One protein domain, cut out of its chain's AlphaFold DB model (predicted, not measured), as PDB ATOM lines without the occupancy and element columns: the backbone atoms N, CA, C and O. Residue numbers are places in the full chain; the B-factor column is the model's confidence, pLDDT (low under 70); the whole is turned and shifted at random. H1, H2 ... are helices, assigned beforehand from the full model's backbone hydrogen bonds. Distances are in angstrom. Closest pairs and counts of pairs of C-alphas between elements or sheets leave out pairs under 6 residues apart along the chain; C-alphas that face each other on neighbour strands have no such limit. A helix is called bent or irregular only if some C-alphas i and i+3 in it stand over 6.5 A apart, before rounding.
ATOM      1  N   ASP A 674     354.329 406.988 252.268       57.03
ATOM      2  CA  ASP A 674     354.765 405.881 253.142       57.03
ATOM      3  C   ASP A 674     353.599 405.189 253.880       57.03
ATOM      4  O   ASP A 674     353.723 404.063 254.359       57.03
ATOM      5  N   ARG A 675     352.442 405.858 253.989       58.00
ATOM      6  CA  ARG A 675     351.207 405.306 254.563       58.00
ATOM      7  C   ARG A 675     350.185 405.122 253.452       58.00
ATOM      8  O   ARG A 675     349.487 406.063 253.082       58.00
ATOM      9  N   GLN A 676     350.112 403.910 252.915       64.75
ATOM     10  CA  GLN A 676     349.163 403.558 251.863       64.75
ATOM     11  C   GLN A 676     347.729 403.637 252.405       64.75
ATOM     12  O   GLN A 676     347.323 402.834 253.244       64.75
ATOM     13  N   ILE A 677     346.966 404.635 251.954       69.94
ATOM     14  CA  ILE A 677     345.553 404.780 252.308       69.94
ATOM     15  C   ILE A 677     344.746 403.839 251.393       69.94
ATOM     16  O   ILE A 677     344.826 404.001 250.173       69.94
ATOM     17  N   PRO A 678     343.939 402.901 251.932       67.94
ATOM     18  CA  PRO A 678     343.214 401.907 251.131       67.94
ATOM     19  C   PRO A 678     342.350 402.518 250.018       67.94
ATOM     20  O   PRO A 678     342.327 402.017 248.901       67.94
ATOM     21  N   SER A 679     341.720 403.668 250.286       72.06
ATOM     22  CA  SER A 679     340.883 404.374 249.309       72.06
ATOM     23  C   SER A 679     341.654 404.952 248.117       72.06
ATOM     24  O   SER A 679     341.065 405.179 247.065       72.06
ATOM     25  N   ASP A 680     342.944 405.265 248.278       70.75
ATOM     26  CA  ASP A 680     343.786 405.768 247.185       70.75
ATOM     27  C   ASP A 680     344.299 404.611 246.314       70.75
ATOM     28  O   ASP A 680     344.387 404.753 245.095       70.75
ATOM     29  N   VAL A 681     344.573 403.456 246.931       72.69
ATOM     30  CA  VAL A 681     344.966 402.220 246.235       72.69
ATOM     31  C   VAL A 681     343.810 401.698 245.382       72.69
ATOM     32  O   VAL A 681     344.009 401.414 244.205       72.69
ATOM     33  N   GLU A 682     342.587 401.674 245.915       75.38
ATOM     34  CA  GLU A 682     341.402 401.223 245.172       75.38
ATOM     35  C   GLU A 682     341.121 402.107 243.941       75.38
ATOM     36  O   GLU A 682     340.883 401.599 242.844       75.38
ATOM     37  N   LYS A 683     341.251 403.435 244.090       74.81
ATOM     38  CA  LYS A 683     341.116 404.406 242.987       74.81
ATOM     39  C   LYS A 683     342.222 404.275 241.940       74.81
ATOM     40  O   LYS A 683     341.956 404.401 240.743       74.81
ATOM     41  N   MET A 684     343.457 404.015 242.372       81.44
ATOM     42  CA  MET A 684     344.572 403.735 241.470       81.44
ATOM     43  C   MET A 684     344.304 402.450 240.682       81.44
ATOM     44  O   MET A 684     344.351 402.471 239.456       81.44
ATOM     45  N   LEU A 685     343.961 401.351 241.355       78.31
ATOM     46  CA  LEU A 685     343.694 400.072 240.701       78.31
ATOM     47  C   LEU A 685     342.512 400.164 239.737       78.31
ATOM     48  O   LEU A 685     342.599 399.622 238.640       78.31
ATOM     49  N   SER A 686     341.446 400.904 240.071       76.62
ATOM     50  CA  SER A 686     340.351 401.149 239.126       76.62
ATOM     51  C   SER A 686     340.795 401.931 237.888       76.62
ATOM     52  O   SER A 686     340.375 401.585 236.788       76.62
ATOM     53  N   ALA A 687     341.668 402.932 238.047       74.69
ATOM     54  CA  ALA A 687     342.175 403.741 236.937       74.69
ATOM     55  C   ALA A 687     343.164 402.971 236.042       74.69
ATOM     56  O   ALA A 687     343.254 403.237 234.848       74.69
ATOM     57  N   VAL A 688     343.887 402.003 236.611       80.44
ATOM     58  CA  VAL A 688     344.895 401.185 235.917       80.44
ATOM     59  C   VAL A 688     344.266 400.007 235.154       80.44
ATOM     60  O   VAL A 688     344.880 399.474 234.235       80.44
ATOM     61  N   LYS A 689     343.025 399.599 235.470       75.00
ATOM     62  CA  LYS A 689     342.346 398.444 234.837       75.00
ATOM     63  C   LYS A 689     342.340 398.474 233.306       75.00
ATOM     64  O   LYS A 689     342.393 397.412 232.691       75.00
ATOM     65  N   SER A 690     342.249 399.659 232.704       70.88
ATOM     66  CA  SER A 690     342.180 399.848 231.251       70.88
ATOM     67  C   SER A 690     343.550 399.948 230.569       70.88
ATOM     68  O   SER A 690     343.621 399.777 229.351       70.88
ATOM     69  N   ASP A 691     344.632 400.171 231.323       80.69
ATOM     70  CA  ASP A 691     345.982 400.378 230.798       80.69
ATOM     71  C   ASP A 691     346.922 399.227 231.194       80.69
ATOM     72  O   ASP A 691     347.336 399.075 232.345       80.69
ATOM     73  N   LYS A 692     347.293 398.414 230.198       82.00
ATOM     74  CA  LYS A 692     348.197 397.265 230.362       82.00
ATOM     75  C   LYS A 692     349.599 397.674 230.821       82.00
ATOM     76  O   LYS A 692     350.225 396.927 231.570       82.00
ATOM     77  N   ASN A 693     350.080 398.839 230.391       85.25
ATOM     78  CA  ASN A 693     351.419 399.329 230.708       85.25
ATOM     79  C   ASN A 693     351.478 399.805 232.161       85.25
ATOM     80  O   ASN A 693     352.374 399.411 232.912       85.25
ATOM     81  N   ALA A 694     350.461 400.553 232.590       83.50
ATOM     82  CA  ALA A 694     350.312 400.952 233.985       83.50
ATOM     83  C   ALA A 694     350.113 399.736 234.914       83.50
ATOM     84  O   ALA A 694     350.700 399.688 235.995       83.50
ATOM     85  N   ALA A 695     349.343 398.724 234.489       84.25
ATOM     86  CA  ALA A 695     349.115 397.501 235.268       84.25
ATOM     87  C   ALA A 695     350.407 396.703 235.473       84.25
ATOM     88  O   ALA A 695     350.723 396.293 236.592       84.25
ATOM     89  N   ALA A 696     351.190 396.550 234.403       86.50
ATOM     90  CA  ALA A 696     352.500 395.921 234.450       86.50
ATOM     91  C   ALA A 696     353.452 396.649 235.409       86.50
ATOM     92  O   ALA A 696     354.114 396.016 236.232       86.50
ATOM     93  N   PHE A 697     353.488 397.983 235.346       87.81
ATOM     94  CA  PHE A 697     354.286 398.799 236.257       87.81
ATOM     95  C   PHE A 697     353.874 398.609 237.723       87.81
ATOM     96  O   PHE A 697     354.730 398.343 238.567       87.81
ATOM     97  N   VAL A 698     352.574 398.678 238.030       87.19
ATOM     98  CA  VAL A 698     352.055 398.471 239.395       87.19
ATOM     99  C   VAL A 698     352.417 397.081 239.921       87.19
ATOM    100  O   VAL A 698     352.800 396.960 241.083       87.19
ATOM    101  N   ALA A 699     352.375 396.047 239.075       85.25
ATOM    102  CA  ALA A 699     352.796 394.702 239.456       85.25
ATOM    103  C   ALA A 699     354.281 394.648 239.851       85.25
ATOM    104  O   ALA A 699     354.615 394.076 240.887       85.25
ATOM    105  N   TYR A 700     355.170 395.293 239.089       85.62
ATOM    106  CA  TYR A 700     356.594 395.359 239.436       85.62
ATOM    107  C   TYR A 700     356.873 396.159 240.712       85.62
ATOM    108  O   TYR A 700     357.722 395.742 241.497       85.62
ATOM    109  N   VAL A 701     356.149 397.258 240.955       86.25
ATOM    110  CA  VAL A 701     356.270 398.026 242.210       86.25
ATOM    111  C   VAL A 701     355.771 397.204 243.403       86.25
ATOM    112  O   VAL A 701     356.412 397.177 244.452       86.25
ATOM    113  N   ALA A 702     354.648 396.494 243.257       82.44
ATOM    114  CA  ALA A 702     354.110 395.648 244.319       82.44
ATOM    115  C   ALA A 702     355.092 394.530 244.699       82.44
ATOM    116  O   ALA A 702     355.290 394.259 245.882       82.44
ATOM    117  N   VAL A 703     355.750 393.933 243.704       80.50
ATOM    118  CA  VAL A 703     356.752 392.883 243.913       80.50
ATOM    119  C   VAL A 703     358.046 393.440 244.509       80.50
ATOM    120  O   VAL A 703     358.584 392.831 245.430       80.50
ATOM    121  N   SER A 704     358.537 394.596 244.046       77.62
ATOM    122  CA  SER A 704     359.777 395.183 244.574       77.62
ATOM    123  C   SER A 704     359.640 395.620 246.036       77.62
ATOM    124  O   SER A 704     360.592 395.499 246.806       77.62
ATOM    125  N   GLN A 705     358.446 396.070 246.435       77.56
ATOM    126  CA  GLN A 705     358.131 396.497 247.800       77.56
ATOM    127  C   GLN A 705     357.564 395.384 248.701       77.56
ATOM    128  O   GLN A 705     357.307 395.643 249.876       77.56
ATOM    129  N   HIS A 706     357.346 394.168 248.181       73.62
ATOM    130  CA  HIS A 706     356.641 393.081 248.879       73.62
ATOM    131  C   HIS A 706     355.257 393.494 249.427       73.62
ATOM    132  O   HIS A 706     354.908 393.238 250.582       73.62
ATOM    133  N   ASN A 707     354.453 394.164 248.599       77.19
ATOM    134  CA  ASN A 707     353.154 394.705 248.989       77.19
ATOM    135  C   ASN A 707     352.012 393.675 248.856       77.19
ATOM    136  O   ASN A 707     351.268 393.659 247.872       77.19
ATOM    137  N   GLU A 708     351.885 392.805 249.862       74.75
ATOM    138  CA  GLU A 708     350.910 391.701 249.949       74.75
ATOM    139  C   GLU A 708     349.455 392.029 249.550       74.75
ATOM    140  O   GLU A 708     348.865 391.257 248.789       74.75
ATOM    141  N   PRO A 709     348.822 393.128 250.016       75.31
ATOM    142  CA  PRO A 709     347.435 393.420 249.650       75.31
ATOM    143  C   PRO A 709     347.259 393.667 248.147       75.31
ATOM    144  O   PRO A 709     346.343 393.105 247.551       75.31
ATOM    145  N   ILE A 710     348.167 394.416 247.516       78.50
ATOM    146  CA  ILE A 710     348.095 394.707 246.077       78.50
ATOM    147  C   ILE A 710     348.407 393.451 245.259       78.50
ATOM    148  O   ILE A 710     347.755 393.183 244.253       78.50
ATOM    149  N   MET A 711     349.368 392.637 245.701       77.19
ATOM    150  CA  MET A 711     349.667 391.359 245.047       77.19
ATOM    151  C   MET A 711     348.478 390.393 245.100       77.19
ATOM    152  O   MET A 711     348.220 389.694 244.120       77.19
ATOM    153  N   ARG A 712     347.713 390.375 246.202       78.56
ATOM    154  CA  ARG A 712     346.469 389.595 246.301       78.56
ATOM    155  C   ARG A 712     345.412 390.091 245.318       78.56
ATOM    156  O   ARG A 712     344.848 389.279 244.595       78.56
ATOM    157  N   GLU A 713     345.216 391.403 245.225       75.50
ATOM    158  CA  GLU A 713     344.280 391.986 244.260       75.50
ATOM    159  C   GLU A 713     344.683 391.672 242.809       75.50
ATOM    160  O   GLU A 713     343.837 391.258 242.020       75.50
ATOM    161  N   ILE A 714     345.974 391.748 242.455       79.19
ATOM    162  CA  ILE A 714     346.470 391.361 241.119       79.19
ATOM    163  C   ILE A 714     346.132 389.893 240.789       79.19
ATOM    164  O   ILE A 714     345.799 389.595 239.643       79.19
ATOM    165  N   ARG A 715     346.192 388.977 241.772       78.94
ATOM    166  CA  ARG A 715     345.830 387.554 241.586       78.94
ATOM    167  C   ARG A 715     344.328 387.352 241.353       78.94
ATOM    168  O   ARG A 715     343.948 386.406 240.670       78.94
ATOM    169  N   GLU A 716     343.488 388.218 241.915       76.62
ATOM    170  CA  GLU A 716     342.025 388.132 241.820       76.62
ATOM    171  C   GLU A 716     341.469 388.783 240.536       76.62
ATOM    172  O   GLU A 716     340.404 388.393 240.050       76.62
ATOM    173  N   TYR A 717     342.195 389.731 239.930       74.75
ATOM    174  CA  TYR A 717     341.789 390.387 238.683       74.75
ATOM    175  C   TYR A 717     342.050 389.524 237.440       74.75
ATOM    176  O   TYR A 717     343.167 389.425 236.934       74.75
ATOM    177  N   SER A 718     340.977 388.988 236.852       66.00
ATOM    178  CA  SER A 718     341.031 388.171 235.627       66.00
ATOM    179  C   SER A 718     341.626 388.897 234.411       66.00
ATOM    180  O   SER A 718     342.250 388.265 233.560       66.00
ATOM    181  N   SER A 719     341.493 390.225 234.340       68.19
ATOM    182  CA  SER A 719     342.094 391.066 233.297       68.19
ATOM    183  C   SER A 719     343.620 391.160 233.383       68.19
ATOM    184  O   SER A 719     344.250 391.605 232.426       68.19
ATOM    185  N   TRP A 720     344.216 390.785 234.520       76.88
ATOM    186  CA  TRP A 720     345.644 390.926 234.819       76.88
ATOM    187  C   TRP A 720     346.357 389.573 234.941       76.88
ATOM    188  O   TRP A 720     347.433 389.481 235.530       76.88
ATOM    189  N   SER A 721     345.795 388.527 234.333       71.75
ATOM    190  CA  SER A 721     346.351 387.168 234.341       71.75
ATOM    191  C   SER A 721     347.833 387.108 233.936       71.75
ATOM    192  O   SER A 721     348.604 386.404 234.582       71.75
ATOM    193  N   SER A 722     348.270 387.907 232.955       75.62
ATOM    194  CA  SER A 722     349.691 388.004 232.579       75.62
ATOM    195  C   SER A 722     350.558 388.636 233.681       75.62
ATOM    196  O   SER A 722     351.680 388.190 233.901       75.62
ATOM    197  N   CYS A 723     350.057 389.633 234.425       80.12
ATOM    198  CA  CYS A 723     350.799 390.262 235.531       80.12
ATOM    199  C   CYS A 723     350.959 389.314 236.727       80.12
ATOM    200  O   CYS A 723     351.977 389.354 237.421       80.12
ATOM    201  N   ALA A 724     349.996 388.409 236.932       75.06
ATOM    202  CA  ALA A 724     350.078 387.382 237.965       75.06
ATOM    203  C   ALA A 724     351.259 386.410 237.755       75.06
ATOM    204  O   ALA A 724     351.766 385.861 238.731       75.06
ATOM    205  N   ALA A 725     351.764 386.253 236.523       74.25
ATOM    206  CA  ALA A 725     352.929 385.412 236.234       74.25
ATOM    207  C   ALA A 725     354.214 385.896 236.940       74.25
ATOM    208  O   ALA A 725     355.066 385.090 237.310       74.25
ATOM    209  N   ILE A 726     354.352 387.203 237.196       76.06
ATOM    210  CA  ILE A 726     355.503 387.766 237.926       76.06
ATOM    211  C   ILE A 726     355.463 387.372 239.408       76.06
ATOM    212  O   ILE A 726     356.513 387.148 240.016       76.06
ATOM    213  N   LEU A 727     354.259 387.230 239.971       73.12
ATOM    214  CA  LEU A 727     354.021 386.934 241.387       73.12
ATOM    215  C   LEU A 727     354.412 385.501 241.788       73.12
ATOM    216  O   LEU A 727     354.448 385.190 242.976       73.12
ATOM    217  N   LEU A 728     354.763 384.635 240.829       67.38
ATOM    218  CA  LEU A 728     355.257 383.271 241.072       67.38
ATOM    219  C   LEU A 728     356.631 383.225 241.785       67.38
ATOM    220  O   LEU A 728     357.107 382.155 242.156       67.38
ATOM    221  N   ARG A 729     357.279 384.378 242.007       68.06
ATOM    222  CA  ARG A 729     358.568 384.521 242.719       68.06
ATOM    223  C   ARG A 729     358.498 384.271 244.233       68.06
ATOM    224  O   ARG A 729     359.548 384.121 244.864       68.06
ATOM    225  N   GLU A 730     357.302 384.242 244.820       60.22
ATOM    226  CA  GLU A 730     357.107 384.241 246.278       60.22
ATOM    227  C   GLU A 730     357.106 382.864 246.959       60.22
ATOM    228  O   GLU A 730     357.268 382.810 248.174       60.22
ATOM    229  N   GLU A 731     357.009 381.737 246.236       52.38
ATOM    230  CA  GLU A 731     356.822 380.398 246.850       52.38
ATOM    231  C   GLU A 731     358.000 379.895 247.736       52.38
ATOM    232  O   GLU A 731     357.962 378.779 248.248       52.38
ATOM    233  N   SER A 732     359.059 380.682 247.964       47.91
ATOM    234  CA  SER A 732     360.274 380.265 248.690       47.91
ATOM    235  C   SER A 732     360.726 381.304 249.731       47.91
ATOM    236  O   SER A 732     361.583 382.137 249.451       47.91
ATOM    237  N   GLU A 776     353.648 374.932 228.860       49.53
ATOM    238  CA  GLU A 776     353.268 375.868 229.936       49.53
ATOM    239  C   GLU A 776     354.423 376.795 230.349       49.53
ATOM    240  O   GLU A 776     354.219 377.991 230.576       49.53
ATOM    241  N   ASN A 777     355.659 376.286 230.361       57.00
ATOM    242  CA  ASN A 777     356.844 377.109 230.614       57.00
ATOM    243  C   ASN A 777     357.079 378.148 229.506       57.00
ATOM    244  O   ASN A 777     357.540 379.255 229.784       57.00
ATOM    245  N   SER A 778     356.738 377.821 228.253       60.22
ATOM    246  CA  SER A 778     356.877 378.747 227.122       60.22
ATOM    247  C   SER A 778     355.854 379.890 227.146       60.22
ATOM    248  O   SER A 778     356.193 381.018 226.777       60.22
ATOM    249  N   SER A 779     354.622 379.634 227.609       67.81
ATOM    250  CA  SER A 779     353.595 380.672 227.761       67.81
ATOM    251  C   SER A 779     353.893 381.582 228.949       67.81
ATOM    252  O   SER A 779     353.865 382.798 228.792       67.81
ATOM    253  N   GLN A 780     354.299 381.017 230.092       72.75
ATOM    254  CA  GLN A 780     354.671 381.799 231.277       72.75
ATOM    255  C   GLN A 780     355.882 382.703 231.021       72.75
ATOM    256  O   GLN A 780     355.878 383.872 231.399       72.75
ATOM    257  N   LEU A 781     356.907 382.192 230.327       75.44
ATOM    258  CA  LEU A 781     358.064 382.985 229.907       75.44
ATOM    259  C   LEU A 781     357.650 384.172 229.026       75.44
ATOM    260  O   LEU A 781     358.150 385.283 229.199       75.44
ATOM    261  N   ARG A 782     356.730 383.938 228.082       79.19
ATOM    262  CA  ARG A 782     356.220 384.979 227.185       79.19
ATOM    263  C   ARG A 782     355.453 386.049 227.956       79.19
ATOM    264  O   ARG A 782     355.673 387.227 227.696       79.19
ATOM    265  N   ASP A 783     354.621 385.644 228.911       82.81
ATOM    266  CA  ASP A 783     353.857 386.565 229.752       82.81
ATOM    267  C   ASP A 783     354.782 387.427 230.619       82.81
ATOM    268  O   ASP A 783     354.630 388.644 230.653       82.81
ATOM    269  N   ILE A 784     355.807 386.839 231.246       83.31
ATOM    270  CA  ILE A 784     356.779 387.594 232.051       83.31
ATOM    271  C   ILE A 784     357.535 388.617 231.194       83.31
ATOM    272  O   ILE A 784     357.682 389.769 231.606       83.31
ATOM    273  N   LEU A 785     358.002 388.217 230.005       84.06
ATOM    274  CA  LEU A 785     358.706 389.115 229.087       84.06
ATOM    275  C   LEU A 785     357.812 390.259 228.608       84.06
ATOM    276  O   LEU A 785     358.272 391.396 228.529       84.06
ATOM    277  N   GLU A 786     356.548 389.974 228.300       85.75
ATOM    278  CA  GLU A 786     355.602 390.993 227.858       85.75
ATOM    279  C   GLU A 786     355.306 391.994 228.973       85.75
ATOM    280  O   GLU A 786     355.407 393.202 228.766       85.75
ATOM    281  N   VAL A 787     355.054 391.514 230.191       87.12
ATOM    282  CA  VAL A 787     354.806 392.398 231.333       87.12
ATOM    283  C   VAL A 787     356.061 393.209 231.680       87.12
ATOM    284  O   VAL A 787     355.960 394.394 231.987       87.12
ATOM    285  N   ALA A 788     357.260 392.630 231.561       88.12
ATOM    286  CA  ALA A 788     358.511 393.372 231.732       88.12
ATOM    287  C   ALA A 788     358.666 394.510 230.704       88.12
ATOM    288  O   ALA A 788     359.068 395.615 231.070       88.12
ATOM    289  N   ARG A 789     358.311 394.278 229.431       88.06
ATOM    290  CA  ARG A 789     358.327 395.320 228.386       88.06
ATOM    291  C   ARG A 789     357.301 396.410 228.663       88.06
ATOM    292  O   ARG A 789     357.671 397.579 228.659       88.06
ATOM    293  N   CYS A 790     356.063 396.035 228.974       88.19
ATOM    294  CA  CYS A 790     354.988 396.967 229.312       88.19
ATOM    295  C   CYS A 790     355.359 397.878 230.492       88.19
ATOM    296  O   CYS A 790     355.130 399.085 230.436       88.19
ATOM    297  N   ALA A 791     355.988 397.329 231.537       88.19
ATOM    298  CA  ALA A 791     356.443 398.108 232.688       88.19
ATOM    299  C   ALA A 791     357.585 399.076 232.331       88.19
ATOM    300  O   ALA A 791     357.578 400.228 232.764       88.19
ATOM    301  N   VAL A 792     358.551 398.634 231.520       87.69
ATOM    302  CA  VAL A 792     359.642 399.485 231.016       87.69
ATOM    303  C   VAL A 792     359.097 400.629 230.161       87.69
ATOM    304  O   VAL A 792     359.471 401.780 230.385       87.69
ATOM    305  N   GLU A 793     358.203 400.328 229.218       87.38
ATOM    306  CA  GLU A 793     357.569 401.327 228.354       87.38
ATOM    307  C   GLU A 793     356.791 402.356 229.170       87.38
ATOM    308  O   GLU A 793     356.882 403.552 228.892       87.38
ATOM    309  N   PHE A 794     356.071 401.911 230.202       85.69
ATOM    310  CA  PHE A 794     355.344 402.805 231.095       85.69
ATOM    311  C   PHE A 794     356.277 403.797 231.792       85.69
ATOM    312  O   PHE A 794     356.035 405.004 231.769       85.69
ATOM    313  N   VAL A 795     357.378 403.303 232.371       82.50
ATOM    314  CA  VAL A 795     358.323 404.163 233.094       82.50
ATOM    315  C   VAL A 795     358.980 405.178 232.158       82.50
ATOM    316  O   VAL A 795     359.096 406.353 232.505       82.50
ATOM    317  N   GLU A 796     359.360 404.756 230.952       83.06
ATOM    318  CA  GLU A 796     359.980 405.631 229.950       83.06
ATOM    319  C   GLU A 796     359.022 406.687 229.390       83.06
ATOM    320  O   GLU A 796     359.455 407.785 229.030       83.06
ATOM    321  N   GLN A 797     357.726 406.377 229.318       81.69
ATOM    322  CA  GLN A 797     356.692 407.319 228.893       81.69
ATOM    323  C   GLN A 797     356.372 408.347 229.985       81.69
ATOM    324  O   GLN A 797     356.316 409.542 229.686       81.69
ATOM    325  N   GLU A 798     356.200 407.905 231.233       75.62
ATOM    326  CA  GLU A 798     355.741 408.758 232.337       75.62
ATOM    327  C   GLU A 798     356.841 409.595 232.989       75.62
ATOM    328  O   GLU A 798     356.606 410.752 233.364       75.62
ATOM    329  N   TRP A 799     358.048 409.035 233.081       74.56
ATOM    330  CA  TRP A 799     359.227 409.669 233.664       74.56
ATOM    331  C   TRP A 799     360.330 409.802 232.612       74.56
ATOM    332  O   TRP A 799     361.447 409.322 232.799       74.56
ATOM    333  N   ARG A 800     360.011 410.455 231.478       53.03
ATOM    334  CA  ARG A 800     360.978 410.749 230.406       53.03
ATOM    335  C   ARG A 800     362.234 411.418 230.967       53.03
ATOM    336  O   ARG A 800     362.252 412.619 231.224       53.03
ATOM    337  N   GLY A 801     363.286 410.616 231.063       51.91
ATOM    338  CA  GLY A 801     364.619 411.016 231.482       51.91
ATOM    339  C   GLY A 801     365.057 410.274 232.735       51.91
ATOM    340  O   GLY A 801     364.634 410.629 233.822       51.91
ATOM    341  N   LEU A 802     365.949 409.293 232.566       42.56
ATOM    342  CA  LEU A 802     367.164 409.099 233.371       42.56
ATOM    343  C   LEU A 802     368.059 408.054 232.670       42.56
ATOM    344  O   LEU A 802     367.533 407.062 232.164       42.56
ATOM    345  N   PRO A 803     369.391 408.264 232.601       39.50
ATOM    346  CA  PRO A 803     370.196 409.155 233.443       39.50
ATOM    347  C   PRO A 803     370.678 410.432 232.726       39.50
ATOM    348  O   PRO A 803     371.258 410.353 231.642       39.50
ATOM    349  N   GLY A 804     370.487 411.599 233.366       45.53
ATOM    350  CA  GLY A 804     371.150 412.867 233.006       45.53
ATOM    351  C   GLY A 804     370.304 414.154 232.994       45.53
ATOM    352  O   GLY A 804     370.881 415.223 232.841       45.53
ATOM    353  N   SER A 805     368.974 414.098 233.147       37.84
ATOM    354  CA  SER A 805     368.102 415.290 233.156       37.84
ATOM    355  C   SER A 805     367.260 415.374 234.430       37.84
ATOM    356  O   SER A 805     366.787 414.348 234.907       37.84
ATOM    357  N   ASP A 806     367.055 416.592 234.931       41.28
ATOM    358  CA  ASP A 806     366.604 417.016 236.274       41.28
ATOM    359  C   ASP A 806     365.208 416.550 236.779       41.28
ATOM    360  O   ASP A 806     364.600 417.206 237.624       41.28
ATOM    361  N   GLY A 807     364.667 415.425 236.305       48.75
ATOM    362  CA  GLY A 807     363.432 414.817 236.814       48.75
ATOM    363  C   GLY A 807     363.701 413.473 237.485       48.75
ATOM    364  O   GLY A 807     363.652 412.440 236.828       48.75
ATOM    365  N   THR A 808     363.980 413.449 238.790       60.75
ATOM    366  CA  THR A 808     364.192 412.188 239.522       60.75
ATOM    367  C   THR A 808     362.889 411.399 239.649       60.75
ATOM    368  O   THR A 808     361.964 411.849 240.331       60.75
ATOM    369  N   ALA A 809     362.812 410.220 239.020       67.31
ATOM    370  CA  ALA A 809     361.744 409.255 239.274       67.31
ATOM    371  C   ALA A 809     361.727 408.864 240.769       67.31
ATOM    372  O   ALA A 809     362.792 408.776 241.388       67.31
ATOM    373  N   PRO A 810     360.549 408.635 241.382       75.12
ATOM    374  CA  PRO A 810     360.481 408.205 242.776       75.12
ATOM    375  C   PRO A 810     361.204 406.860 242.961       75.12
ATOM    376  O   PRO A 810     361.225 406.021 242.056       75.12
ATOM    377  N   GLY A 811     361.805 406.646 244.138       76.00
ATOM    378  CA  GLY A 811     362.605 405.449 244.448       76.00
ATOM    379  C   GLY A 811     361.921 404.125 244.071       76.00
ATOM    380  O   GLY A 811     362.514 403.348 243.323       76.00
ATOM    381  N   PRO A 812     360.644 403.914 244.446       79.94
ATOM    382  CA  PRO A 812     359.898 402.712 244.068       79.94
ATOM    383  C   PRO A 812     359.720 402.510 242.558       79.94
ATOM    384  O   PRO A 812     359.736 401.380 242.076       79.94
ATOM    385  N   ALA A 813     359.582 403.595 241.787       81.00
ATOM    386  CA  ALA A 813     359.491 403.505 240.330       81.00
ATOM    387  C   ALA A 813     360.837 403.099 239.713       81.00
ATOM    388  O   ALA A 813     360.878 402.315 238.766       81.00
ATOM    389  N   THR A 814     361.940 403.591 240.285       80.69
ATOM    390  CA  THR A 814     363.299 403.216 239.870       80.69
ATOM    391  C   THR A 814     363.584 401.744 240.178       80.69
ATOM    392  O   THR A 814     364.145 401.037 239.343       80.69
ATOM    393  N   GLU A 815     363.142 401.244 241.334       79.44
ATOM    394  CA  GLU A 815     363.248 399.825 241.695       79.44
ATOM    395  C   GLU A 815     362.442 398.928 240.752       79.44
ATOM    396  O   GLU A 815     363.000 397.986 240.188       79.44
ATOM    397  N   ALA A 816     361.170 399.251 240.503       83.75
ATOM    398  CA  ALA A 816     360.333 398.512 239.559       83.75
ATOM    399  C   ALA A 816     360.954 398.461 238.152       83.75
ATOM    400  O   ALA A 816     360.985 397.406 237.514       83.75
ATOM    401  N   TYR A 817     361.522 399.582 237.697       86.62
ATOM    402  CA  TYR A 817     362.226 399.666 236.420       86.62
ATOM    403  C   TYR A 817     363.460 398.754 236.367       86.62
ATOM    404  O   TYR A 817     363.660 398.041 235.381       86.62
ATOM    405  N   MET A 818     364.266 398.714 237.432       84.25
ATOM    406  CA  MET A 818     365.423 397.814 237.515       84.25
ATOM    407  C   MET A 818     365.018 396.339 237.503       84.25
ATOM    408  O   MET A 818     365.658 395.544 236.815       84.25
ATOM    409  N   TRP A 819     363.959 395.965 238.225       86.12
ATOM    410  CA  TRP A 819     363.477 394.582 238.265       86.12
ATOM    411  C   TRP A 819     362.996 394.129 236.883       86.12
ATOM    412  O   TRP A 819     363.444 393.089 236.398       86.12
ATOM    413  N   ALA A 820     362.197 394.953 236.198       87.19
ATOM    414  CA  ALA A 820     361.737 394.662 234.842       87.19
ATOM    415  C   ALA A 820     362.905 394.544 233.843       87.19
ATOM    416  O   ALA A 820     362.952 393.622 233.028       87.19
ATOM    417  N   ARG A 821     363.906 395.432 233.931       87.50
ATOM    418  CA  ARG A 821     365.122 395.363 233.098       87.50
ATOM    419  C   ARG A 821     365.976 394.126 233.395       87.50
ATOM    420  O   ARG A 821     366.564 393.572 232.467       87.50
ATOM    421  N   ALA A 822     366.041 393.681 234.647       84.19
ATOM    422  CA  ALA A 822     366.760 392.471 235.030       84.19
ATOM    423  C   ALA A 822     366.081 391.201 234.499       84.19
ATOM    424  O   ALA A 822     366.766 390.294 234.028       84.19
ATOM    425  N   ASP A 823     364.748 391.158 234.473       84.75
ATOM    426  CA  ASP A 823     364.026 390.027 233.886       84.75
ATOM    427  C   ASP A 823     364.214 389.956 232.375       84.75
ATOM    428  O   ASP A 823     364.502 388.883 231.846       84.75
ATOM    429  N   LEU A 824     364.169 391.098 231.682       85.62
ATOM    430  CA  LEU A 824     364.520 391.156 230.262       85.62
ATOM    431  C   LEU A 824     365.972 390.716 230.023       85.62
ATOM    432  O   LEU A 824     366.243 389.957 229.099       85.62
ATOM    433  N   LEU A 825     366.915 391.121 230.879       85.06
ATOM    434  CA  LEU A 825     368.309 390.685 230.776       85.06
ATOM    435  C   LEU A 825     368.463 389.160 230.899       85.06
ATOM    436  O   LEU A 825     369.262 388.549 230.185       85.06
ATOM    437  N   LEU A 826     367.730 388.549 231.827       78.31
ATOM    438  CA  LEU A 826     367.824 387.121 232.114       78.31
ATOM    439  C   LEU A 826     367.101 386.254 231.088       78.31
ATOM    440  O   LEU A 826     367.593 385.180 230.738       78.31
ATOM    441  N   MET A 827     365.935 386.708 230.640       76.88
ATOM    442  CA  MET A 827     364.957 385.870 229.956       76.88
ATOM    443  C   MET A 827     364.827 386.161 228.463       76.88
ATOM    444  O   MET A 827     364.285 385.321 227.747       76.88
ATOM    445  N   ASP A 828     365.306 387.311 227.968       76.88
ATOM    446  CA  ASP A 828     365.254 387.591 226.530       76.88
ATOM    447  C   ASP A 828     366.124 386.572 225.764       76.88
ATOM    448  O   ASP A 828     367.105 386.034 226.279       76.88
ATOM    449  N   LEU A 829     365.754 386.245 224.534       72.00
ATOM    450  CA  LEU A 829     366.528 385.349 223.672       72.00
ATOM    451  C   LEU A 829     367.477 386.134 222.758       72.00
ATOM    452  O   LEU A 829     368.425 385.557 222.230       72.00
ATOM    453  N   ASP A 830     367.248 387.440 222.591       76.56
ATOM    454  CA  ASP A 830     368.087 388.316 221.777       76.56
ATOM    455  C   ASP A 830     369.306 388.818 222.567       76.56
ATOM    456  O   ASP A 830     369.217 389.684 223.444       76.56
TER     457      ASP A 830
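This is residues 674 to 732 and 776 to 830 of the 927 residues of an uncharacterized protein of Trypanosoma congolense (strain IL3000) (UniProt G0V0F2). The long helix H5 folds back through a loop into H6 as a hairpin, and H2, in the middle, crosses both. H4 runs beside H2, H3 packs on H2 and H4, and H1 lies outermost. The 114 printed residues include six named helices, H1 to H6, and no named strand: all helix, compact, radius of gyration of the C-alphas 13.9 A, spans 43 by 38 by 29 A.

H5, residues 776 to 798, and H6, residues 811 to 827, touch (closest C-alphas Ala 788 and Ala 820, 4.7 A). The hub H2, residues 692 to 704, is about perpendicular to both, at 81 degrees; its closest C-alpha pair with H5 is Phe 697 and Ala 791, 4.2 A. H4, residues 718 to 730, touches H2 at a shallow tilt of 24 degrees, the same way (closest C-alphas Ala 696 and Cys 723, 6.0 A). H3, residues 708 to 716, forms a hairpin with H2. H1, residues 678 to 688, is close to H2 but not clearly touching, with 2 pairs of C-alphas within 8 A. Every O i to N i+4 pair is within hydrogen-bond range except in H4, with 1 of 9, and 6 of 10 O i to N i+3.

H5 spans 33.1 A from C-alpha 776 at (353.268, 375.868, 229.936); H6, 24.5 A, ends at C-alpha 827, (364.957, 385.870, 229.956). H4 is irregular: C-alphas 719 and 722 are 8.2 A apart.

Residues 733 to 775 are not printed, a gap of 20.5 A between C-alphas 732 and 776. The link H5 to H6 is long. Among residues with pLDDT under 70 are 800 to 809.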